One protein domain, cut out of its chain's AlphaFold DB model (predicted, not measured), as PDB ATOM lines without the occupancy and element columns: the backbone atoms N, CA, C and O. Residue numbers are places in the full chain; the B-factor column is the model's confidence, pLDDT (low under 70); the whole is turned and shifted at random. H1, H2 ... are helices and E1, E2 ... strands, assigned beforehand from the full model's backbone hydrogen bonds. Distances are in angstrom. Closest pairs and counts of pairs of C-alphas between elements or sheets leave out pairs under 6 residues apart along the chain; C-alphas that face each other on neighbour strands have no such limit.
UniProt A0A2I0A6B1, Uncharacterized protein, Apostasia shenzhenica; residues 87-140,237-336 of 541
ATOM      1  N   GLN A  87    -142.898 132.882  44.332       58.47
ATOM      2  CA  GLN A  87    -144.133 133.346  44.956       58.47
ATOM      3  C   GLN A  87    -143.918 134.359  46.075       58.47
ATOM      4  O   GLN A  87    -144.798 135.183  46.276       58.47
ATOM      5  N   VAL A  88    -142.761 134.418  46.743       52.56
ATOM      6  CA  VAL A  88    -142.508 135.463  47.766       52.56
ATOM      7  C   VAL A  88    -142.625 136.875  47.198       52.56
ATOM      8  O   VAL A  88    -143.108 137.779  47.870       52.56
ATOM      9  N   VAL A  89    -142.243 137.084  45.937       51.72
ATOM     10  CA  VAL A  89    -142.404 138.396  45.288       51.72
ATOM     11  C   VAL A  89    -143.880 138.714  45.009       51.72
ATOM     12  O   VAL A  89    -144.245 139.884  44.982       51.72
ATOM     13  N   LYS A  90    -144.733 137.696  44.840       57.41
ATOM     14  CA  LYS A  90    -146.176 137.863  44.613       57.41
ATOM     15  C   LYS A  90    -146.960 137.955  45.934       57.41
ATOM     16  O   LYS A  90    -147.743 138.878  46.094       57.41
ATOM     17  N   LEU A  91    -146.686 137.064  46.891       53.81
ATOM     18  CA  LEU A  91    -147.329 136.980  48.208       53.81
ATOM     19  C   LEU A  91    -146.774 137.955  49.245       53.81
ATOM     20  O   LEU A  91    -147.538 138.509  50.025       53.81
ATOM     21  N   GLY A  92    -145.459 138.162  49.289       52.41
ATOM     22  CA  GLY A  92    -144.810 138.943  50.344       52.41
ATOM     23  C   GLY A  92    -144.470 140.378  49.991       52.41
ATOM     24  O   GLY A  92    -143.936 141.101  50.824       52.41
ATOM     25  N   MET A  93    -144.780 140.806  48.769       55.09
ATOM     26  CA  MET A  93    -144.492 142.162  48.308       55.09
ATOM     27  C   MET A  93    -145.652 142.801  47.548       55.09
ATOM     28  O   MET A  93    -145.425 143.800  46.860       55.09
ATOM     29  N   ASN A  94    -146.884 142.282  47.658       62.84
ATOM     30  CA  ASN A  94    -148.017 143.041  47.149       62.84
ATOM     31  C   ASN A  94    -148.359 144.176  48.115       62.84
ATOM     32  O   ASN A  94    -149.312 144.121  48.888       62.84
ATOM     33  N   VAL A  95    -147.538 145.222  48.037       68.88
ATOM     34  CA  VAL A  95    -147.734 146.477  48.750       68.88
ATOM     35  C   VAL A  95    -149.136 147.016  48.487       68.88
ATOM     36  O   VAL A  95    -149.698 147.608  49.383       68.88
ATOM     37  N   GLN A  96    -149.744 146.749  47.324       72.38
ATOM     38  CA  GLN A  96    -151.095 147.221  47.010       72.38
ATOM     39  C   GLN A  96    -152.174 146.550  47.863       72.38
ATOM     40  O   GLN A  96    -153.180 147.188  48.132       72.38
ATOM     41  N   VAL A  97    -151.992 145.294  48.295       75.81
ATOM     42  CA  VAL A  97    -152.957 144.650  49.207       75.81
ATOM     43  C   VAL A  97    -152.792 145.124  50.615       75.81
ATOM     44  O   VAL A  97    -153.786 145.436  51.250       75.81
ATOM     45  N   VAL A  98    -151.553 145.210  51.085       78.31
ATOM     46  CA  VAL A  98    -151.298 145.764  52.410       78.31
ATOM     47  C   VAL A  98    -151.834 147.196  52.475       78.31
ATOM     48  O   VAL A  98    -152.580 147.508  53.388       78.31
ATOM     49  N   ASP A  99    -151.550 148.024  51.468       78.00
ATOM     50  CA  ASP A  99    -152.048 149.401  51.347       78.00
ATOM     51  C   ASP A  99    -153.585 149.450  51.281       78.00
ATOM     52  O   ASP A  99    -154.193 150.194  52.037       78.00
ATOM     53  N   ALA A 100    -154.223 148.590  50.477       79.75
ATOM     54  CA  ALA A 100    -155.683 148.484  50.420       79.75
ATOM     55  C   ALA A 100    -156.312 148.003  51.736       79.75
ATOM     56  O   ALA A 100    -157.413 148.417  52.069       79.75
ATOM     57  N   LEU A 101    -155.647 147.113  52.476       85.38
ATOM     58  CA  LEU A 101    -156.134 146.620  53.764       85.38
ATOM     59  C   LEU A 101    -156.044 147.676  54.859       85.38
ATOM     60  O   LEU A 101    -156.854 147.642  55.781       85.38
ATOM     61  N   LEU A 102    -155.105 148.619  54.753       85.75
ATOM     62  CA  LEU A 102    -155.017 149.731  55.697       85.75
ATOM     63  C   LEU A 102    -156.280 150.599  55.679       85.75
ATOM     64  O   LEU A 102    -156.641 151.110  56.731       85.75
ATOM     65  N   ASP A 103    -157.000 150.693  54.554       83.19
ATOM     66  CA  ASP A 103    -158.298 151.391  54.489       83.19
ATOM     67  C   ASP A 103    -159.378 150.731  55.370       83.19
ATOM     68  O   ASP A 103    -160.378 151.362  55.709       83.19
ATOM     69  N   PHE A 104    -159.183 149.465  55.749       87.69
ATOM     70  CA  PHE A 104    -160.104 148.690  56.580       87.69
ATOM     71  C   PHE A 104    -159.581 148.479  58.009       87.69
ATOM     72  O   PHE A 104    -160.225 147.768  58.780       87.69
ATOM     73  N   TRP A 105    -158.425 149.042  58.372       91.62
ATOM     74  CA  TRP A 105    -157.804 148.831  59.681       91.62
ATOM     75  C   TRP A 105    -158.554 149.554  60.807       91.62
ATOM     76  O   TRP A 105    -158.827 150.751  60.729       91.62
ATOM     77  N   ASP A 106    -158.831 148.831  61.890       90.50
ATOM     78  CA  ASP A 106    -159.327 149.371  63.152       90.50
ATOM     79  C   ASP A 106    -158.213 149.311  64.204       90.50
ATOM     80  O   ASP A 106    -157.901 148.256  64.766       90.50
ATOM     81  N   GLU A 107    -157.624 150.476  64.478       87.88
ATOM     82  CA  GLU A 107    -156.541 150.644  65.448       87.88
ATOM     83  C   GLU A 107    -156.966 150.312  66.882       87.88
ATOM     84  O   GLU A 107    -156.155 149.804  67.653       87.88
ATOM     85  N   LYS A 108    -158.230 150.551  67.250       87.19
ATOM     86  CA  LYS A 108    -158.698 150.336  68.624       87.19
ATOM     87  C   LYS A 108    -158.753 148.851  68.967       87.19
ATOM     88  O   LYS A 108    -158.484 148.476  70.107       87.19
ATOM     89  N   HIS A 109    -159.126 148.024  67.997       87.44
ATOM     90  CA  HIS A 109    -159.353 146.594  68.201       87.44
ATOM     91  C   HIS A 109    -158.289 145.708  67.531       87.44
ATOM     92  O   HIS A 109    -158.391 144.485  67.609       87.44
ATOM     93  N   CYS A 110    -157.267 146.299  66.900       89.75
ATOM     94  CA  CYS A 110    -156.183 145.596  66.208       89.75
ATOM     95  C   CYS A 110    -156.695 144.566  65.183       89.75
ATOM     96  O   CYS A 110    -156.314 143.393  65.200       89.75
ATOM     97  N   GLY A 111    -157.590 144.993  64.294       92.75
ATOM     98  CA  GLY A 111    -158.199 144.117  63.294       92.75
ATOM     99  C   GLY A 111    -158.675 144.863  62.057       92.75
ATOM    100  O   GLY A 111    -158.411 146.051  61.899       92.75
ATOM    101  N   PHE A 112    -159.381 144.161  61.175       92.94
ATOM    102  CA  PHE A 112    -159.872 144.724  59.922       92.94
ATOM    103  C   PHE A 112    -161.393 144.620  59.824       92.94
ATOM    104  O   PHE A 112    -161.979 143.570  60.085       92.94
ATOM    105  N   SER A 113    -162.027 145.712  59.405       92.06
ATOM    106  CA  SER A 113    -163.465 145.794  59.158       92.06
ATOM    107  C   SER A 113    -163.759 145.529  57.684       92.06
ATOM    108  O   SER A 113    -163.746 146.448  56.870       92.06
ATOM    109  N   ILE A 114    -164.023 144.275  57.318       90.00
ATOM    110  CA  ILE A 114    -164.252 143.853  55.930       90.00
ATOM    111  C   ILE A 114    -165.719 143.460  55.768       90.00
ATOM    112  O   ILE A 114    -166.240 142.644  56.520       90.00
ATOM    113  N   SER A 115    -166.400 144.039  54.775       84.69
ATOM    114  CA  SER A 115    -167.802 143.711  54.457       84.69
ATOM    115  C   SER A 115    -168.783 143.887  55.625       84.69
ATOM    116  O   SER A 115    -169.775 143.172  55.718       84.69
ATOM    117  N   GLY A 116    -168.512 144.843  56.520       84.38
ATOM    118  CA  GLY A 116    -169.322 145.087  57.721       84.38
ATOM    119  C   GLY A 116    -169.017 144.153  58.896       84.38
ATOM    120  O   GLY A 116    -169.521 144.394  59.989       84.38
ATOM    121  N   ALA A 117    -168.160 143.147  58.703       89.62
ATOM    122  CA  ALA A 117    -167.675 142.266  59.754       89.62
ATOM    123  C   ALA A 117    -166.318 142.745  60.281       89.62
ATOM    124  O   ALA A 117    -165.411 143.067  59.512       89.62
ATOM    125  N   PHE A 118    -166.165 142.761  61.604       92.38
ATOM    126  CA  PHE A 118    -164.871 142.972  62.242       92.38
ATOM    127  C   PHE A 118    -164.153 141.632  62.404       92.38
ATOM    128  O   PHE A 118    -164.694 140.703  63.005       92.38
ATOM    129  N   ILE A 119    -162.929 141.549  61.892       94.38
ATOM    130  CA  ILE A 119    -162.084 140.364  61.994       94.38
ATOM    131  C   ILE A 119    -160.807 140.756  62.747       94.38
ATOM    132  O   ILE A 119    -160.032 141.576  62.240       94.38
ATOM    133  N   PRO A 120    -160.558 140.203  63.947       93.12
ATOM    134  CA  PRO A 120    -159.334 140.492  64.677       93.12
ATOM    135  C   PRO A 120    -158.128 139.929  63.921       93.12
ATOM    136  O   PRO A 120    -158.165 138.802  63.428       93.12
ATOM    137  N   PHE A 121    -157.037 140.690  63.862       94.19
ATOM    138  CA  PHE A 121    -155.749 140.147  63.447       94.19
ATOM    139  C   PHE A 121    -155.061 139.616  64.700       94.19
ATOM    140  O   PHE A 121    -154.399 140.371  65.407       94.19
ATOM    141  N   SER A 122    -155.285 138.344  65.035       93.69
ATOM    142  CA  SER A 122    -154.859 137.788  66.323       93.69
ATOM    143  C   SER A 122    -153.436 137.215  66.300       93.69
ATOM    144  O   SER A 122    -152.877 136.890  65.248       93.69
ATOM    145  N   VAL A 123    -152.846 137.049  67.492       94.38
ATOM    146  CA  VAL A 123    -151.562 136.345  67.667       94.38
ATOM    147  C   VAL A 123    -151.670 134.889  67.205       94.38
ATOM    148  O   VAL A 123    -150.727 134.366  66.614       94.38
ATOM    149  N   ASP A 124    -152.820 134.248  67.429       93.56
ATOM    150  CA  ASP A 124    -153.057 132.863  67.023       93.56
ATOM    151  C   ASP A 124    -153.086 132.730  65.498       93.56
ATOM    152  O   ASP A 124    -152.410 131.856  64.955       93.56
ATOM    153  N   ASP A 125    -153.756 133.640  64.785       93.88
ATOM    154  CA  ASP A 125    -153.730 133.638  63.317       93.88
ATOM    155  C   ASP A 125    -152.298 133.816  62.805       93.88
ATOM    156  O   ASP A 125    -151.838 133.078  61.930       93.88
ATOM    157  N   PHE A 126    -151.553 134.757  63.393       94.12
ATOM    158  CA  PHE A 126    -150.158 134.994  63.035       94.12
ATOM    159  C   PHE A 126    -149.282 133.754  63.268       94.12
ATOM    160  O   PHE A 126    -148.444 133.412  62.426       94.12
ATOM    161  N   ALA A 127    -149.490 133.045  64.374       94.69
ATOM    162  CA  ALA A 127    -148.781 131.815  64.694       94.69
ATOM    163  C   ALA A 127    -149.109 130.683  63.718       94.69
ATOM    164  O   ALA A 127    -148.198 130.035  63.211       94.69
ATOM    165  N   LEU A 128    -150.386 130.490  63.376       94.19
ATOM    166  CA  LEU A 128    -150.812 129.481  62.402       94.19
ATOM    167  C   LEU A 128    -150.245 129.762  61.005       94.19
ATOM    168  O   LEU A 128    -149.857 128.844  60.279       94.19
ATOM    169  N   ILE A 129    -150.163 131.038  60.629       93.19
ATOM    170  CA  ILE A 129    -149.568 131.476  59.364       93.19
ATOM    171  C   ILE A 129    -148.066 131.220  59.341       93.19
ATOM    172  O   ILE A 129    -147.550 130.723  58.336       93.19
ATOM    173  N   THR A 130    -147.369 131.562  60.425       92.50
ATOM    174  CA  THR A 130    -145.902 131.541  60.476       92.50
ATOM    175  C   THR A 130    -145.301 130.202  60.893       92.50
ATOM    176  O   THR A 130    -144.169 129.897  60.517       92.50
ATOM    177  N   GLY A 131    -146.052 129.395  61.639       93.00
ATOM    178  CA  GLY A 131    -145.562 128.204  62.327       93.00
ATOM    179  C   GLY A 131    -144.655 128.522  63.518       93.00
ATOM    180  O   GLY A 131    -143.878 127.663  63.924       93.00
ATOM    181  N   LEU A 132    -144.689 129.755  64.032       93.62
ATOM    182  CA  LEU A 132    -143.903 130.153  65.199       93.62
ATOM    183  C   LEU A 132    -144.632 129.822  66.509       93.62
ATOM    184  O   LEU A 132    -145.864 129.832  66.537       93.62
ATOM    185  N   PRO A 133    -143.890 129.605  67.611       92.50
ATOM    186  CA  PRO A 133    -144.494 129.373  68.916       92.50
ATOM    187  C   PRO A 133    -145.340 130.561  69.391       92.50
ATOM    188  O   PRO A 133    -144.855 131.697  69.387       92.50
ATOM    189  N   ASN A 134    -146.574 130.286  69.832       92.38
ATOM    190  CA  ASN A 134    -147.510 131.271  70.404       92.38
ATOM    191  C   ASN A 134    -147.739 131.118  71.914       92.38
ATOM    192  O   ASN A 134    -148.633 131.743  72.488       92.38
ATOM    193  N   ARG A 135    -146.959 130.251  72.557       89.75
ATOM    194  CA  ARG A 135    -146.975 129.995  73.997       89.75
ATOM    195  C   ARG A 135    -145.554 130.100  74.536       89.75
ATOM    196  O   ARG A 135    -144.597 129.871  73.799       89.75
ATOM    197  N   GLY A 136    -145.431 130.402  75.825       89.81
ATOM    198  CA  GLY A 136    -144.151 130.438  76.524       89.81
ATOM    199  C   GLY A 136    -143.853 131.789  77.166       89.81
ATOM    200  O   GLY A 136    -144.761 132.551  77.486       89.81
ATOM    201  N   LEU A 137    -142.567 132.053  77.387       91.00
ATOM    202  CA  LEU A 137    -142.078 133.268  78.032       91.00
ATOM    203  C   LEU A 137    -142.180 134.481  77.102       91.00
ATOM    204  O   LEU A 137    -141.928 134.387  75.900       91.00
ATOM    205  N   ASN A 138    -142.467 135.646  77.675       89.75
ATOM    206  CA  ASN A 138    -142.494 136.896  76.923       89.75
ATOM    207  C   ASN A 138    -141.093 137.259  76.416       89.75
ATOM    208  O   ASN A 138    -140.101 137.187  77.150       89.75
ATOM    209  N   VAL A 139    -141.011 137.703  75.160       87.94
ATOM    210  CA  VAL A 139    -139.766 138.232  74.595       87.94
ATOM    211  C   VAL A 139    -139.576 139.661  75.092       87.94
ATOM    212  O   VAL A 139    -140.203 140.602  74.608       87.94
ATOM    213  N   PHE A 140    -138.675 139.845  76.051       79.88
ATOM    214  CA  PHE A 140    -138.313 141.178  76.521       79.88
ATOM    215  C   PHE A 140    -137.504 141.921  75.444       79.88
ATOM    216  O   PHE A 140    -136.384 141.524  75.107       79.88
ATOM    217  N   ASN A 237    -147.716 147.396  65.661       87.56
ATOM    218  CA  ASN A 237    -147.118 148.715  65.868       87.56
ATOM    219  C   ASN A 237    -146.654 149.347  64.549       87.56
ATOM    220  O   ASN A 237    -146.885 150.534  64.322       87.56
ATOM    221  N   GLU A 238    -146.035 148.572  63.652       85.25
ATOM    222  CA  GLU A 238    -145.689 149.060  62.315       85.25
ATOM    223  C   GLU A 238    -146.942 149.461  61.519       85.25
ATOM    224  O   GLU A 238    -146.928 150.521  60.897       85.25
ATOM    225  N   ILE A 239    -148.030 148.683  61.566       87.56
ATOM    226  CA  ILE A 239    -149.314 149.035  60.938       87.56
ATOM    227  C   ILE A 239    -149.812 150.383  61.475       87.56
ATOM    228  O   ILE A 239    -150.012 151.300  60.679       87.56
ATOM    229  N   CYS A 240    -149.922 150.556  62.796       86.44
ATOM    230  CA  CYS A 240    -150.414 151.798  63.403       86.44
ATOM    231  C   CYS A 240    -149.520 153.006  63.062       86.44
ATOM    232  O   CYS A 240    -150.011 154.061  62.659       86.44
ATOM    233  N   LEU A 241    -148.192 152.839  63.100       82.56
ATOM    234  CA  LEU A 241    -147.234 153.885  62.710       82.56
ATOM    235  C   LEU A 241    -147.371 154.310  61.241       82.56
ATOM    236  O   LEU A 241    -147.030 155.443  60.886       82.56
ATOM    237  N   LYS A 242    -147.803 153.401  60.362       79.31
ATOM    238  CA  LYS A 242    -148.000 153.665  58.930       79.31
ATOM    239  C   LYS A 242    -149.411 154.142  58.597       79.31
ATOM    240  O   LYS A 242    -149.558 154.903  57.639       79.31
ATOM    241  N   TYR A 243    -150.401 153.757  59.393       80.50
ATOM    242  CA  TYR A 243    -151.808 154.092  59.216       80.50
ATOM    243  C   TYR A 243    -152.072 155.599  59.369       80.50
ATOM    244  O   TYR A 243    -152.592 156.233  58.452       80.50
ATOM    245  N   THR A 244    -151.602 156.231  60.449       71.31
ATOM    246  CA  THR A 244    -151.851 157.667  60.702       71.31
ATOM    247  C   THR A 244    -151.288 158.599  59.611       71.31
ATOM    248  O   THR A 244    -151.991 159.507  59.158       71.31
ATOM    249  N   PRO A 245    -150.046 158.410  59.114       69.06
ATOM    250  CA  PRO A 245    -149.548 159.167  57.965       69.06
ATOM    251  C   PRO A 245    -150.293 158.876  56.659       69.06
ATOM    252  O   PRO A 245    -150.354 159.756  55.803       69.06
ATOM    253  N   LEU A 246    -150.814 157.659  56.481       70.69
ATOM    254  CA  LEU A 246    -151.598 157.287  55.307       70.69
ATOM    255  C   LEU A 246    -152.932 158.043  55.284       70.69
ATOM    256  O   LEU A 246    -153.214 158.685  54.275       70.69
ATOM    257  N   LEU A 247    -153.656 158.107  56.408       69.38
ATOM    258  CA  LEU A 247    -154.873 158.922  56.536       69.38
ATOM    259  C   LEU A 247    -154.630 160.382  56.128       69.38
ATOM    260  O   LEU A 247    -155.330 160.922  55.274       69.38
ATOM    261  N   ARG A 248    -153.553 160.993  56.638       70.06
ATOM    262  CA  ARG A 248    -153.177 162.373  56.286       70.06
ATOM    263  C   ARG A 248    -152.896 162.546  54.790       70.06
ATOM    264  O   ARG A 248    -153.218 163.571  54.201       70.06
ATOM    265  N   ARG A 249    -152.269 161.558  54.147       70.19
ATOM    266  CA  ARG A 249    -151.969 161.616  52.707       70.19
ATOM    267  C   ARG A 249    -153.213 161.437  51.845       70.19
ATOM    268  O   ARG A 249    -153.289 162.076  50.797       70.19
ATOM    269  N   ILE A 250    -154.163 160.612  52.283       68.38
ATOM    270  CA  ILE A 250    -155.470 160.456  51.635       68.38
ATOM    271  C   ILE A 250    -156.217 161.793  51.662       68.38
ATOM    272  O   ILE A 250    -156.671 162.254  50.614       68.38
ATOM    273  N   GLU A 251    -156.259 162.462  52.818       70.81
ATOM    274  CA  GLU A 251    -156.839 163.807  52.958       70.81
ATOM    275  C   GLU A 251    -156.159 164.829  52.031       70.81
ATOM    276  O   GLU A 251    -156.821 165.652  51.398       70.81
ATOM    277  N   GLU A 252    -154.836 164.741  51.882       75.75
ATOM    278  CA  GLU A 252    -154.037 165.599  50.998       75.75
ATOM    279  C   GLU A 252    -154.058 165.178  49.509       75.75
ATOM    280  O   GLU A 252    -153.338 165.772  48.700       75.75
ATOM    281  N   GLN A 253    -154.843 164.161  49.120       65.56
ATOM    282  CA  GLN A 253    -154.884 163.575  47.765       65.56
ATOM    283  C   GLN A 253    -153.513 163.117  47.227       65.56
ATOM    284  O   GLN A 253    -153.253 163.108  46.020       65.56
ATOM    285  N   ARG A 254    -152.597 162.726  48.116       61.75
ATOM    286  CA  ARG A 254    -151.265 162.231  47.761       61.75
ATOM    287  C   ARG A 254    -151.265 160.710  47.748       61.75
ATOM    288  O   ARG A 254    -151.309 160.074  48.794       61.75
ATOM    289  N   VAL A 255    -151.119 160.116  46.565       56.91
ATOM    290  CA  VAL A 255    -150.916 158.665  46.446       56.91
ATOM    291  C   VAL A 255    -149.523 158.316  46.971       56.91
ATOM    292  O   VAL A 255    -148.517 158.757  46.412       56.91
ATOM    293  N   SER A 256    -149.445 157.520  48.036       58.38
ATOM    294  CA  SER A 256    -148.178 156.981  48.527       58.38
ATOM    295  C   SER A 256    -148.367 155.594  49.110       58.38
ATOM    296  O   SER A 256    -148.851 155.458  50.227       58.38
ATOM    297  N   TYR A 257    -147.837 154.603  48.404       59.59
ATOM    298  CA  TYR A 257    -147.707 153.245  48.908       59.59
ATOM    299  C   TYR A 257    -146.839 153.217  50.160       59.59
ATOM    300  O   TYR A 257    -145.725 153.765  50.162       59.59
ATOM    301  N   THR A 258    -147.329 152.566  51.210       61.41
ATOM    302  CA  THR A 258    -146.569 152.437  52.451       61.41
ATOM    303  C   THR A 258    -145.997 151.033  52.608       61.41
ATOM    304  O   THR A 258    -146.683 150.026  52.481       61.41
ATOM    305  N   TYR A 259    -144.693 150.965  52.872       68.69
ATOM    306  CA  TYR A 259    -144.006 149.713  53.152       68.69
ATOM    307  C   TYR A 259    -144.122 149.389  54.642       68.69
ATOM    308  O   TYR A 259    -143.640 150.161  55.475       68.69
ATOM    309  N   ILE A 260    -144.719 148.239  54.951       75.31
ATOM    310  CA  ILE A 260    -144.713 147.646  56.290       75.31
ATOM    311  C   ILE A 260    -143.536 146.666  56.364       75.31
ATOM    312  O   ILE A 260    -143.337 145.845  55.459       75.31
ATOM    313  N   ASN A 261    -142.698 146.820  57.391       73.88
ATOM    314  CA  ASN A 261    -141.582 145.912  57.671       73.88
ATOM    315  C   ASN A 261    -142.089 144.596  58.297       73.88
ATOM    316  O   ASN A 261    -143.293 144.356  58.334       73.88
ATOM    317  N   CYS A 262    -141.181 143.757  58.808       78.38
ATOM    318  CA  CYS A 262    -141.498 142.446  59.390       78.38
ATOM    319  C   CYS A 262    -142.001 141.446  58.322       78.38
ATOM    320  O   CYS A 262    -141.934 141.695  57.113       78.38
ATOM    321  N   LEU A 263    -142.500 140.300  58.777       82.44
ATOM    322  CA  LEU A 263    -143.230 139.278  58.032       82.44
ATOM    323  C   LEU A 263    -144.582 139.827  57.520       82.44
ATOM    324  O   LEU A 263    -145.621 139.211  57.724       82.44
ATOM    325  N   SER A 264    -144.598 140.984  56.850       81.25
ATOM    326  CA  SER A 264    -145.814 141.653  56.358       81.25
ATOM    327  C   SER A 264    -146.587 140.824  55.329       81.25
ATOM    328  O   SER A 264    -147.786 141.021  55.148       81.25
ATOM    329  N   PHE A 265    -145.944 139.820  54.727       81.19
ATOM    330  CA  PHE A 265    -146.630 138.792  53.946       81.19
ATOM    331  C   PHE A 265    -147.696 138.038  54.753       81.19
ATOM    332  O   PHE A 265    -148.655 137.548  54.162       81.19
ATOM    333  N   ALA A 266    -147.563 137.956  56.080       88.94
ATOM    334  CA  ALA A 266    -148.543 137.316  56.947       88.94
ATOM    335  C   ALA A 266    -149.901 138.026  56.898       88.94
ATOM    336  O   ALA A 266    -150.917 137.348  56.953       88.94
ATOM    337  N   ILE A 267    -149.934 139.350  56.695       88.31
ATOM    338  CA  ILE A 267    -151.181 140.115  56.508       88.31
ATOM    339  C   ILE A 267    -151.897 139.650  55.234       88.31
ATOM    340  O   ILE A 267    -153.111 139.460  55.219       88.31
ATOM    341  N   ASN A 268    -151.136 139.415  54.161       85.06
ATOM    342  CA  ASN A 268    -151.701 138.917  52.910       85.06
ATOM    343  C   ASN A 268    -152.257 137.502  53.089       85.06
ATOM    344  O   ASN A 268    -153.376 137.241  52.668       85.06
ATOM    345  N   ILE A 269    -151.508 136.595  53.730       88.31
ATOM    346  CA  ILE A 269    -151.999 135.236  54.011       88.31
ATOM    347  C   ILE A 269    -153.246 135.282  54.897       88.31
ATOM    348  O   ILE A 269    -154.215 134.593  54.601       88.31
ATOM    349  N   TRP A 270    -153.234 136.115  55.938       92.12
ATOM    350  CA  TRP A 270    -154.371 136.323  56.827       92.12
ATOM    351  C   TRP A 270    -155.621 136.705  56.034       92.12
ATOM    352  O   TRP A 270    -156.653 136.055  56.173       92.12
ATOM    353  N   LEU A 271    -155.507 137.661  55.107       89.44
ATOM    354  CA  LEU A 271    -156.632 138.050  54.261       89.44
ATOM    355  C   LEU A 271    -157.216 136.854  53.499       89.44
ATOM    356  O   LEU A 271    -158.430 136.701  53.453       89.44
ATOM    357  N   PHE A 272    -156.380 135.998  52.911       87.00
ATOM    358  CA  PHE A 272    -156.859 134.854  52.125       87.00
ATOM    359  C   PHE A 272    -157.406 133.705  52.969       87.00
ATOM    360  O   PHE A 272    -158.277 132.973  52.509       87.00
ATOM    361  N   GLU A 273    -156.925 133.549  54.198       90.56
ATOM    362  CA  GLU A 273    -157.499 132.593  55.144       90.56
ATOM    363  C   GLU A 273    -158.881 133.048  55.632       90.56
ATOM    364  O   GLU A 273    -159.764 132.215  55.828       90.56
ATOM    365  N   HIS A 274    -159.093 134.358  55.790       91.19
ATOM    366  CA  HIS A 274    -160.349 134.913  56.297       91.19
ATOM    367  C   HIS A 274    -161.359 135.291  55.209       91.19
ATOM    368  O   HIS A 274    -162.551 135.363  55.495       91.19
ATOM    369  N   VAL A 275    -160.927 135.535  53.972       88.81
ATOM    370  CA  VAL A 275    -161.788 136.069  52.911       88.81
ATOM    371  C   VAL A 275    -161.764 135.182  51.672       88.81
ATOM    372  O   VAL A 275    -160.743 135.001  51.007       88.81
ATOM    373  N   ASN A 276    -162.943 134.683  51.305       86.62
ATOM    374  CA  ASN A 276    -163.150 133.878  50.113       86.62
ATOM    375  C   ASN A 276    -163.495 134.762  48.902       86.62
ATOM    376  O   ASN A 276    -164.636 135.188  48.717       86.62
ATOM    377  N   PHE A 277    -162.527 134.994  48.017       79.88
ATOM    378  CA  PHE A 277    -162.733 135.700  46.745       79.88
ATOM    379  C   PHE A 277    -163.304 134.810  45.621       79.88
ATOM    380  O   PHE A 277    -163.399 135.260  44.479       79.88
ATOM    381  N   GLY A 278    -163.729 133.576  45.915       78.12
ATOM    382  CA  GLY A 278    -164.330 132.646  44.955       78.12
ATOM    383  C   GLY A 278    -163.322 131.686  44.315       78.12
ATOM    384  O   GLY A 278    -162.319 131.312  44.917       78.12
ATOM    385  N   GLU A 279    -163.602 131.243  43.084       68.44
ATOM    386  CA  GLU A 279    -162.776 130.246  42.375       68.44
ATOM    387  C   GLU A 279    -161.323 130.697  42.154       68.44
ATOM    388  O   GLU A 279    -160.425 129.858  42.086       68.44
ATOM    389  N   ASP A 280    -161.083 132.010  42.136       64.38
ATOM    390  CA  ASP A 280    -159.760 132.609  41.958       64.38
ATOM    391  C   ASP A 280    -158.891 132.606  43.234       64.38
ATOM    392  O   ASP A 280    -157.689 132.863  43.151       64.38
ATOM    393  N   SER A 281    -159.457 132.313  44.414       69.25
ATOM    394  CA  SER A 281    -158.755 132.354  45.709       69.25
ATOM    395  C   SER A 281    -158.782 131.023  46.446       69.25
ATOM    396  O   SER A 281    -159.124 130.957  47.627       69.25
ATOM    397  N   ARG A 282    -158.430 129.940  45.755       75.38
ATOM    398  CA  ARG A 282    -158.207 128.650  46.413       75.38
ATOM    399  C   ARG A 282    -156.728 128.474  46.767       75.38
ATOM    400  O   ARG A 282    -155.878 128.816  45.938       75.38
ATOM    401  N   PRO A 283    -156.413 127.928  47.954       81.69
ATOM    402  CA  PRO A 283    -155.049 127.535  48.272       81.69
ATOM    403  C   PRO A 283    -154.600 126.445  47.293       81.69
ATOM    404  O   PRO A 283    -155.378 125.556  46.941       81.69
ATOM    405  N   SER A 284    -153.346 126.501  46.851       81.94
ATOM    406  CA  SER A 284    -152.788 125.472  45.964       81.94
ATOM    407  C   SER A 284    -152.578 124.151  46.692       81.94
ATOM    408  O   SER A 284    -152.642 123.092  46.075       81.94
ATOM    409  N   ASN A 285    -152.280 124.226  47.990       85.25
ATOM    410  CA  ASN A 285    -152.044 123.074  48.841       85.25
ATOM    411  C   ASN A 285    -152.794 123.256  50.172       85.25
ATOM    412  O   ASN A 285    -152.190 123.689  51.150       85.25
ATOM    413  N   PRO A 286    -154.111 122.985  50.228       86.19
ATOM    414  CA  PRO A 286    -154.930 123.246  51.417       86.19
ATOM    415  C   PRO A 286    -154.424 122.530  52.675       86.19
ATOM    416  O   PRO A 286    -154.606 123.034  53.784       86.19
ATOM    417  N   ASP A 287    -153.754 121.392  52.493       87.75
ATOM    418  CA  ASP A 287    -153.282 120.557  53.588       87.75
ATOM    419  C   ASP A 287    -151.923 121.006  54.140       87.75
ATOM    420  O   ASP A 287    -151.563 120.608  55.247       87.75
ATOM    421  N   ALA A 288    -151.199 121.886  53.438       88.81
ATOM    422  CA  ALA A 288    -149.886 122.354  53.868       88.81
ATOM    423  C   ALA A 288    -149.919 123.038  55.241       88.81
ATOM    424  O   ALA A 288    -150.893 123.698  55.621       88.81
ATOM    425  N   SER A 289    -148.814 122.905  55.970       88.00
ATOM    426  CA  SER A 289    -148.601 123.550  57.258       88.00
ATOM    427  C   SER A 289    -147.145 124.010  57.374       88.00
ATOM    428  O   SER A 289    -146.264 123.231  57.009       88.00
ATOM    429  N   PRO A 290    -146.869 125.235  57.864       91.69
ATOM    430  CA  PRO A 290    -147.818 126.248  58.345       91.69
ATOM    431  C   PRO A 290    -148.608 126.913  57.210       91.69
ATOM    432  O   PRO A 290    -148.325 126.706  56.027       91.69
ATOM    433  N   ARG A 291    -149.619 127.723  57.547       91.00
ATOM    434  CA  ARG A 291    -150.611 128.188  56.559       91.00
ATOM    435  C   ARG A 291    -150.024 129.036  55.435       91.00
ATOM    436  O   ARG A 291    -150.574 129.023  54.338       91.00
ATOM    437  N   MET A 292    -148.874 129.691  55.637       88.25
ATOM    438  CA  MET A 292    -148.180 130.384  54.541       88.25
ATOM    439  C   MET A 292    -147.865 129.464  53.348       88.25
ATOM    440  O   MET A 292    -147.840 129.930  52.210       88.25
ATOM    441  N   LEU A 293    -147.668 128.161  53.588       88.25
ATOM    442  CA  LEU A 293    -147.347 127.187  52.548       88.25
ATOM    443  C   LEU A 293    -148.574 126.781  51.720       88.25
ATOM    444  O   LEU A 293    -148.425 126.359  50.574       88.25
ATOM    445  N   LYS A 294    -149.795 126.973  52.242       87.31
ATOM    446  CA  LYS A 294    -151.036 126.627  51.526       87.31
ATOM    447  C   LYS A 294    -151.223 127.437  50.253       87.31
ATOM    448  O   LYS A 294    -151.762 126.958  49.254       87.31
ATOM    449  N   TRP A 295    -150.753 128.674  50.296       80.06
ATOM    450  CA  TRP A 295    -150.949 129.671  49.252       80.06
ATOM    451  C   TRP A 295    -149.776 129.734  48.262       80.06
ATOM    452  O   TRP A 295    -149.755 130.569  47.355       80.06
ATOM    453  N   VAL A 296    -148.817 128.812  48.381       73.56
ATOM    454  CA  VAL A 296    -147.698 128.657  47.448       73.56
ATOM    455  C   VAL A 296    -148.218 128.179  46.098       73.56
ATOM    456  O   VAL A 296    -148.737 127.079  45.974       73.56
ATOM    457  N   GLY A 297    -148.102 128.999  45.055       62.69
ATOM    458  CA  GLY A 297    -148.477 128.624  43.684       62.69
ATOM    459  C   GLY A 297    -149.820 129.185  43.208       62.69
ATOM    460  O   GLY A 297    -150.143 129.040  42.031       62.69
ATOM    461  N   GLY A 298    -150.581 129.849  44.082       62.66
ATOM    462  CA  GLY A 298    -151.924 130.317  43.745       62.66
ATOM    463  C   GLY A 298    -151.903 131.483  42.751       62.66
ATOM    464  O   GLY A 298    -150.973 132.296  42.737       62.66
ATOM    465  N   LYS A 299    -152.959 131.619  41.937       59.44
ATOM    466  CA  LYS A 299    -153.167 132.737  40.983       59.44
ATOM    467  C   LYS A 299    -153.573 134.054  41.661       59.44
ATOM    468  O   LYS A 299    -154.234 134.900  41.072       59.44
ATOM    469  N   ILE A 300    -153.156 134.237  42.905       58.00
ATOM    470  CA  ILE A 300    -153.750 135.137  43.901       58.00
ATOM    471  C   ILE A 300    -153.643 136.638  43.518       58.00
ATOM    472  O   ILE A 300    -154.237 137.499  44.158       58.00
ATOM    473  N   TRP A 301    -152.939 136.994  42.435       58.31
ATOM    474  CA  TRP A 301    -152.347 138.329  42.283       58.31
ATOM    475  C   TRP A 301    -152.537 139.036  40.938       58.31
ATOM    476  O   TRP A 301    -151.890 140.052  40.695       58.31
ATOM    477  N   GLU A 302    -153.410 138.564  40.051       56.16
ATOM    478  CA  GLU A 302    -153.545 139.183  38.717       56.16
ATOM    479  C   GLU A 302    -154.564 140.345  38.655       56.16
ATOM    480  O   GLU A 302    -154.731 140.979  37.613       56.16
ATOM    481  N   GLY A 303    -155.221 140.686  39.772       54.22
ATOM    482  CA  GLY A 303    -156.254 141.730  39.828       54.22
ATOM    483  C   GLY A 303    -155.752 143.090  40.321       54.22
ATOM    484  O   GLY A 303    -155.230 143.188  41.424       54.22
ATOM    485  N   LYS A 304    -155.984 144.158  39.542       60.34
ATOM    486  CA  LYS A 304    -155.622 145.549  39.899       60.34
ATOM    487  C   LYS A 304    -156.595 146.251  40.862       60.34
ATOM    488  O   LYS A 304    -156.286 147.344  41.314       60.34
ATOM    489  N   ASP A 305    -157.756 145.663  41.144       74.06
ATOM    490  CA  ASP A 305    -158.837 146.308  41.904       74.06
ATOM    491  C   ASP A 305    -159.203 145.501  43.154       74.06
ATOM    492  O   ASP A 305    -160.235 144.836  43.219       74.06
ATOM    493  N   ILE A 306    -158.299 145.476  44.133       77.00
ATOM    494  CA  ILE A 306    -158.499 144.681  45.352       77.00
ATOM    495  C   ILE A 306    -159.467 145.386  46.301       77.00
ATOM    496  O   ILE A 306    -160.350 144.733  46.844       77.00
ATOM    497  N   VAL A 307    -159.407 146.716  46.388       75.12
ATOM    498  CA  VAL A 307    -160.393 147.534  47.115       75.12
ATOM    499  C   VAL A 307    -161.807 147.312  46.560       75.12
ATOM    500  O   VAL A 307    -162.750 147.046  47.310       75.12
ATOM    501  N   GLY A 308    -161.975 147.336  45.234       78.38
ATOM    502  CA  GLY A 308    -163.257 147.058  44.588       78.38
ATOM    503  C   GLY A 308    -163.722 145.606  44.727       78.38
ATOM    504  O   GLY A 308    -164.923 145.349  44.662       78.38
ATOM    505  N   LYS A 309    -162.812 144.646  44.937       80.88
ATOM    506  CA  LYS A 309    -163.171 143.264  45.297       80.88
ATOM    507  C   LYS A 309    -163.628 143.170  46.751       80.88
ATOM    508  O   LYS A 309    -164.699 142.626  46.983       80.88
ATOM    509  N   LEU A 310    -162.871 143.733  47.695       82.19
ATOM    510  CA  LEU A 310    -163.195 143.733  49.129       82.19
ATOM    511  C   LEU A 310    -164.547 144.395  49.407       82.19
ATOM    512  O   LEU A 310    -165.368 143.836  50.121       82.19
ATOM    513  N   SER A 311    -164.839 145.519  48.754       79.88
ATOM    514  CA  SER A 311    -166.132 146.210  48.891       79.88
ATOM    515  C   SER A 311    -167.342 145.438  48.338       79.88
ATOM    516  O   SER A 311    -168.476 145.773  48.670       79.88
ATOM    517  N   LYS A 312    -167.131 144.413  47.501       84.62
ATOM    518  CA  LYS A 312    -168.194 143.576  46.906       84.62
ATOM    519  C   LYS A 312    -168.339 142.214  47.583       84.62
ATOM    520  O   LYS A 312    -169.182 141.417  47.171       84.62
ATOM    521  N   ILE A 313    -167.488 141.911  48.557       85.31
ATOM    522  CA  ILE A 313    -167.541 140.654  49.295       85.31
ATOM    523  C   ILE A 313    -168.752 140.704  50.226       85.31
ATOM    524  O   ILE A 313    -168.967 141.697  50.917       85.31
ATOM    525  N   GLY A 314    -169.570 139.656  50.191       85.81
ATOM    526  CA  GLY A 314    -170.647 139.466  51.156       85.81
ATOM    527  C   GLY A 314    -170.099 138.908  52.465       85.81
ATOM    528  O   GLY A 314    -169.047 138.270  52.481       85.81
ATOM    529  N   GLU A 315    -170.817 139.136  53.559       86.00
ATOM    530  CA  GLU A 315    -170.469 138.615  54.887       86.00
ATOM    531  C   GLU A 315    -170.358 137.075  54.900       86.00
ATOM    532  O   GLU A 315    -169.519 136.516  55.595       86.00
ATOM    533  N   ASP A 316    -171.109 136.381  54.033       87.12
ATOM    534  CA  ASP A 316    -171.073 134.922  53.838       87.12
ATOM    535  C   ASP A 316    -169.721 134.384  53.341       87.12
ATOM    536  O   ASP A 316    -169.442 133.186  53.426       87.12
ATOM    537  N   LYS A 317    -168.873 135.266  52.810       87.81
ATOM    538  CA  LYS A 317    -167.537 134.943  52.301       87.81
ATOM    539  C   LYS A 317    -166.429 135.294  53.286       87.81
ATOM    540  O   LYS A 317    -165.256 135.145  52.942       87.81
ATOM    541  N   VAL A 318    -166.791 135.756  54.479       89.75
ATOM    542  CA  VAL A 318    -165.868 136.129  55.541       89.75
ATOM    543  C   VAL A 318    -165.910 135.072  56.641       89.75
ATOM    544  O   VAL A 318    -166.960 134.752  57.190       89.75
ATOM    545  N   SER A 319    -164.749 134.524  56.979       88.81
ATOM    546  CA  SER A 319    -164.568 133.641  58.130       88.81
ATOM    547  C   SER A 319    -164.060 134.466  59.305       88.81
ATOM    548  O   SER A 319    -162.999 135.070  59.215       88.81
ATOM    549  N   LEU A 320    -164.794 134.493  60.418       86.94
ATOM    550  CA  LEU A 320    -164.400 135.271  61.604       86.94
ATOM    551  C   LEU A 320    -163.267 134.613  62.398       86.94
ATOM    552  O   LEU A 320    -162.453 135.301  63.005       86.94
ATOM    553  N   HIS A 321    -163.209 133.281  62.380       84.56
ATOM    554  CA  HIS A 321    -162.252 132.507  63.161       84.56
ATOM    555  C   HIS A 321    -161.628 131.394  62.332       84.56
ATOM    556  O   HIS A 321    -162.320 130.623  61.663       84.56
ATOM    557  N   LEU A 322    -160.308 131.279  62.443       85.44
ATOM    558  CA  LEU A 322    -159.540 130.184  61.884       85.44
ATOM    559  C   LEU A 322    -159.416 129.074  62.926       85.44
ATOM    560  O   LEU A 322    -158.627 129.167  63.860       85.44
ATOM    561  N   ALA A 323    -160.178 127.993  62.762       85.88
ATOM    562  CA  ALA A 323    -160.007 126.822  63.614       85.88
ATOM    563  C   ALA A 323    -158.643 126.160  63.319       85.88
ATOM    564  O   ALA A 323    -158.379 125.837  62.152       85.88
ATOM    565  N   PRO A 324    -157.764 125.969  64.320       87.19
ATOM    566  CA  PRO A 324    -156.491 125.290  64.124       87.19
ATOM    567  C   PRO A 324    -156.706 123.786  63.928       87.19
ATOM    568  O   PRO A 324    -157.563 123.174  64.566       87.19
ATOM    569  N   ARG A 325    -155.905 123.169  63.055       86.75
ATOM    570  CA  ARG A 325    -155.826 121.701  62.953       86.75
ATOM    571  C   ARG A 325    -154.934 121.142  64.064       86.75
ATOM    572  O   ARG A 325    -154.037 121.833  64.531       86.75
ATOM    573  N   ASN A 326    -155.111 119.872  64.430       84.88
ATOM    574  CA  ASN A 326    -154.270 119.220  65.449       84.88
ATOM    575  C   ASN A 326    -152.770 119.305  65.110       84.88
ATOM    576  O   ASN A 326    -151.960 119.636  65.967       84.88
ATOM    577  N   GLU A 327    -152.416 119.107  63.841       84.06
ATOM    578  CA  GLU A 327    -151.037 119.244  63.347       84.06
ATOM    579  C   GLU A 327    -150.510 120.683  63.472       84.06
ATOM    580  O   GLU A 327    -149.332 120.907  63.733       84.06
ATOM    581  N   GLU A 328    -151.384 121.682  63.305       85.75
ATOM    582  CA  GLU A 328    -151.029 123.094  63.479       85.75
ATOM    583  C   GLU A 328    -150.825 123.423  64.964       85.75
ATOM    584  O   GLU A 328    -149.914 124.181  65.291       85.75
ATOM    585  N   LEU A 329    -151.607 122.809  65.861       85.19
ATOM    586  CA  LEU A 329    -151.444 122.950  67.310       85.19
ATOM    587  C   LEU A 329    -150.092 122.418  67.784       85.19
ATOM    588  O   LEU A 329    -149.450 123.084  68.590       85.19
ATOM    589  N   GLU A 330    -149.629 121.278  67.273       82.94
ATOM    590  CA  GLU A 330    -148.299 120.735  67.598       82.94
ATOM    591  C   GLU A 330    -147.156 121.625  67.090       82.94
ATOM    592  O   GLU A 330    -146.094 121.691  67.705       82.94
ATOM    593  N   LEU A 331    -147.361 122.326  65.972       78.94
ATOM    594  CA  LEU A 331    -146.361 123.235  65.413       78.94
ATOM    595  C   LEU A 331    -146.223 124.528  66.221       78.94
ATOM    596  O   LEU A 331    -145.104 124.997  66.416       78.94
ATOM    597  N   VAL A 332    -147.339 125.095  66.691       82.75
ATOM    598  CA  VAL A 332    -147.337 126.341  67.483       82.75
ATOM    599  C   VAL A 332    -147.126 126.091  68.980       82.75
ATOM    600  O   VAL A 332    -146.651 126.972  69.699       82.75
ATOM    601  N   SER A 333    -147.421 124.880  69.455       75.31
ATOM    602  CA  SER A 333    -147.162 124.451  70.829       75.31
ATOM    603  C   SER A 333    -145.787 123.800  70.895       75.31
ATOM    604  O   SER A 333    -145.649 122.587  70.744       75.31
ATOM    605  N   HIS A 334    -144.736 124.586  71.134       60.41
ATOM    606  CA  HIS A 334    -143.471 123.970  71.528       60.41
ATOM    607  C   HIS A 334    -143.679 123.249  72.873       60.41
ATOM    608  O   HIS A 334    -144.405 123.779  73.721       60.41
ATOM    609  N   PRO A 335    -143.071 122.066  73.110       52.72
ATOM    610  CA  PRO A 335    -143.133 121.441  74.418       52.72
ATOM    611  C   PRO A 335    -142.553 122.440  75.407       52.72
ATOM    612  O   PRO A 335    -141.385 122.822  75.297       52.72
ATOM    613  N   ILE A 336    -143.380 122.897  76.343       48.25
ATOM    614  CA  ILE A 336    -142.891 123.609  77.511       48.25
ATOM    615  C   ILE A 336    -141.870 122.661  78.130       48.25
ATOM    616  O   ILE A 336    -142.214 121.561  78.559       48.25
TER     617      ILE A 336
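This is residues 87 to 140 and 237 to 336 of the 541 residues of an uncharacterized protein of Apostasia shenzhenica (UniProt A0A2I0A6B1). A loosely ordered knot of short, crossed helices surrounds one ten-residue helix, H5, near the middle, with H3 crossing it and a two-strand hairpin, E1 and E2, off to one side. H4, the longest helix, lies toward one end of the longest axis and H7 toward the other, and long loops join the later helices. The printed part has 154 residues with seven named helices and two named strands, in the order H1 H2 E1 E2 H3 H4 H5 H6 H7; the sheet, E1 - E2, is antiparallel. The class is mostly helix, though under half of the residues are in named elements. The whole is compact, with a radius of gyration of the C-alphas of 15.8 A and spans of 51 by 42 by 30 A.

H1, residues 88 to 91, only just touches H5, residues 265 to 274, with 3 pairs of C-alphas within 8 A; the closest are those of Leu 91 and Phe 265, 6.1 A. H2, residues 95 to 102, only just touches H5, also with 3 pairs, closest C-alphas Val 98 and Asn 268 at 6.9 A, at a steep tilt of 58 degrees, the same way. H2 touches H6, residues 306 to 310, closest C-alphas Ala 100 and Val 307 at 5.8 A. E1, residues 111 to 114, and E2, residues 117 to 120, form a hairpin at 158 degrees, with N 112 and O 119 2.9 A apart and N 117 and O 114 3.0 A apart, within hydrogen-bond range. H3, residues 123 to 130, touches H5, closest C-alphas Ile 129 and Ala 266 at 6.4 A, about perpendicular at 72 degrees, only just past steep. H3 only just touches H7, residues 326 to 332, with 3 pairs, closest C-alphas Ala 127 and Val 332 at 6.3 A, about perpendicular at 84 degrees. H4, residues 237 to 251, is close to but not clearly touching H2, closest C-alphas Leu 102 and Tyr 243 at 6.5 A. Every O i to N i+4 pair is within hydrogen-bond range in H2, H3, H5, H6 and H7, and 10 of 11 in H4; H1 is too short for one.

H1 begins at C-alpha 88, (-142.508, 135.463, 47.766). H2 spans 10.6 A, H3 10.3 A, H4 22.1 A, H5 14.4 A and H7 10.1 A. H7 ends at C-alpha 332, (-147.337, 126.341, 67.483).

The C-alphas farthest apart, Gln 253 and Ile 336, are 51.2 A apart. Residues 141 to 236 are not printed, and C-alphas 140 and 237 are 15.7 A apart across this cut. The links H4 to H5, H5 to H6 and H6 to H7 are long. The mean pLDDT of the printed part is 79.9; 33 residues are under 70, among them 87 to 95, 253 to 259 and 297 to 304.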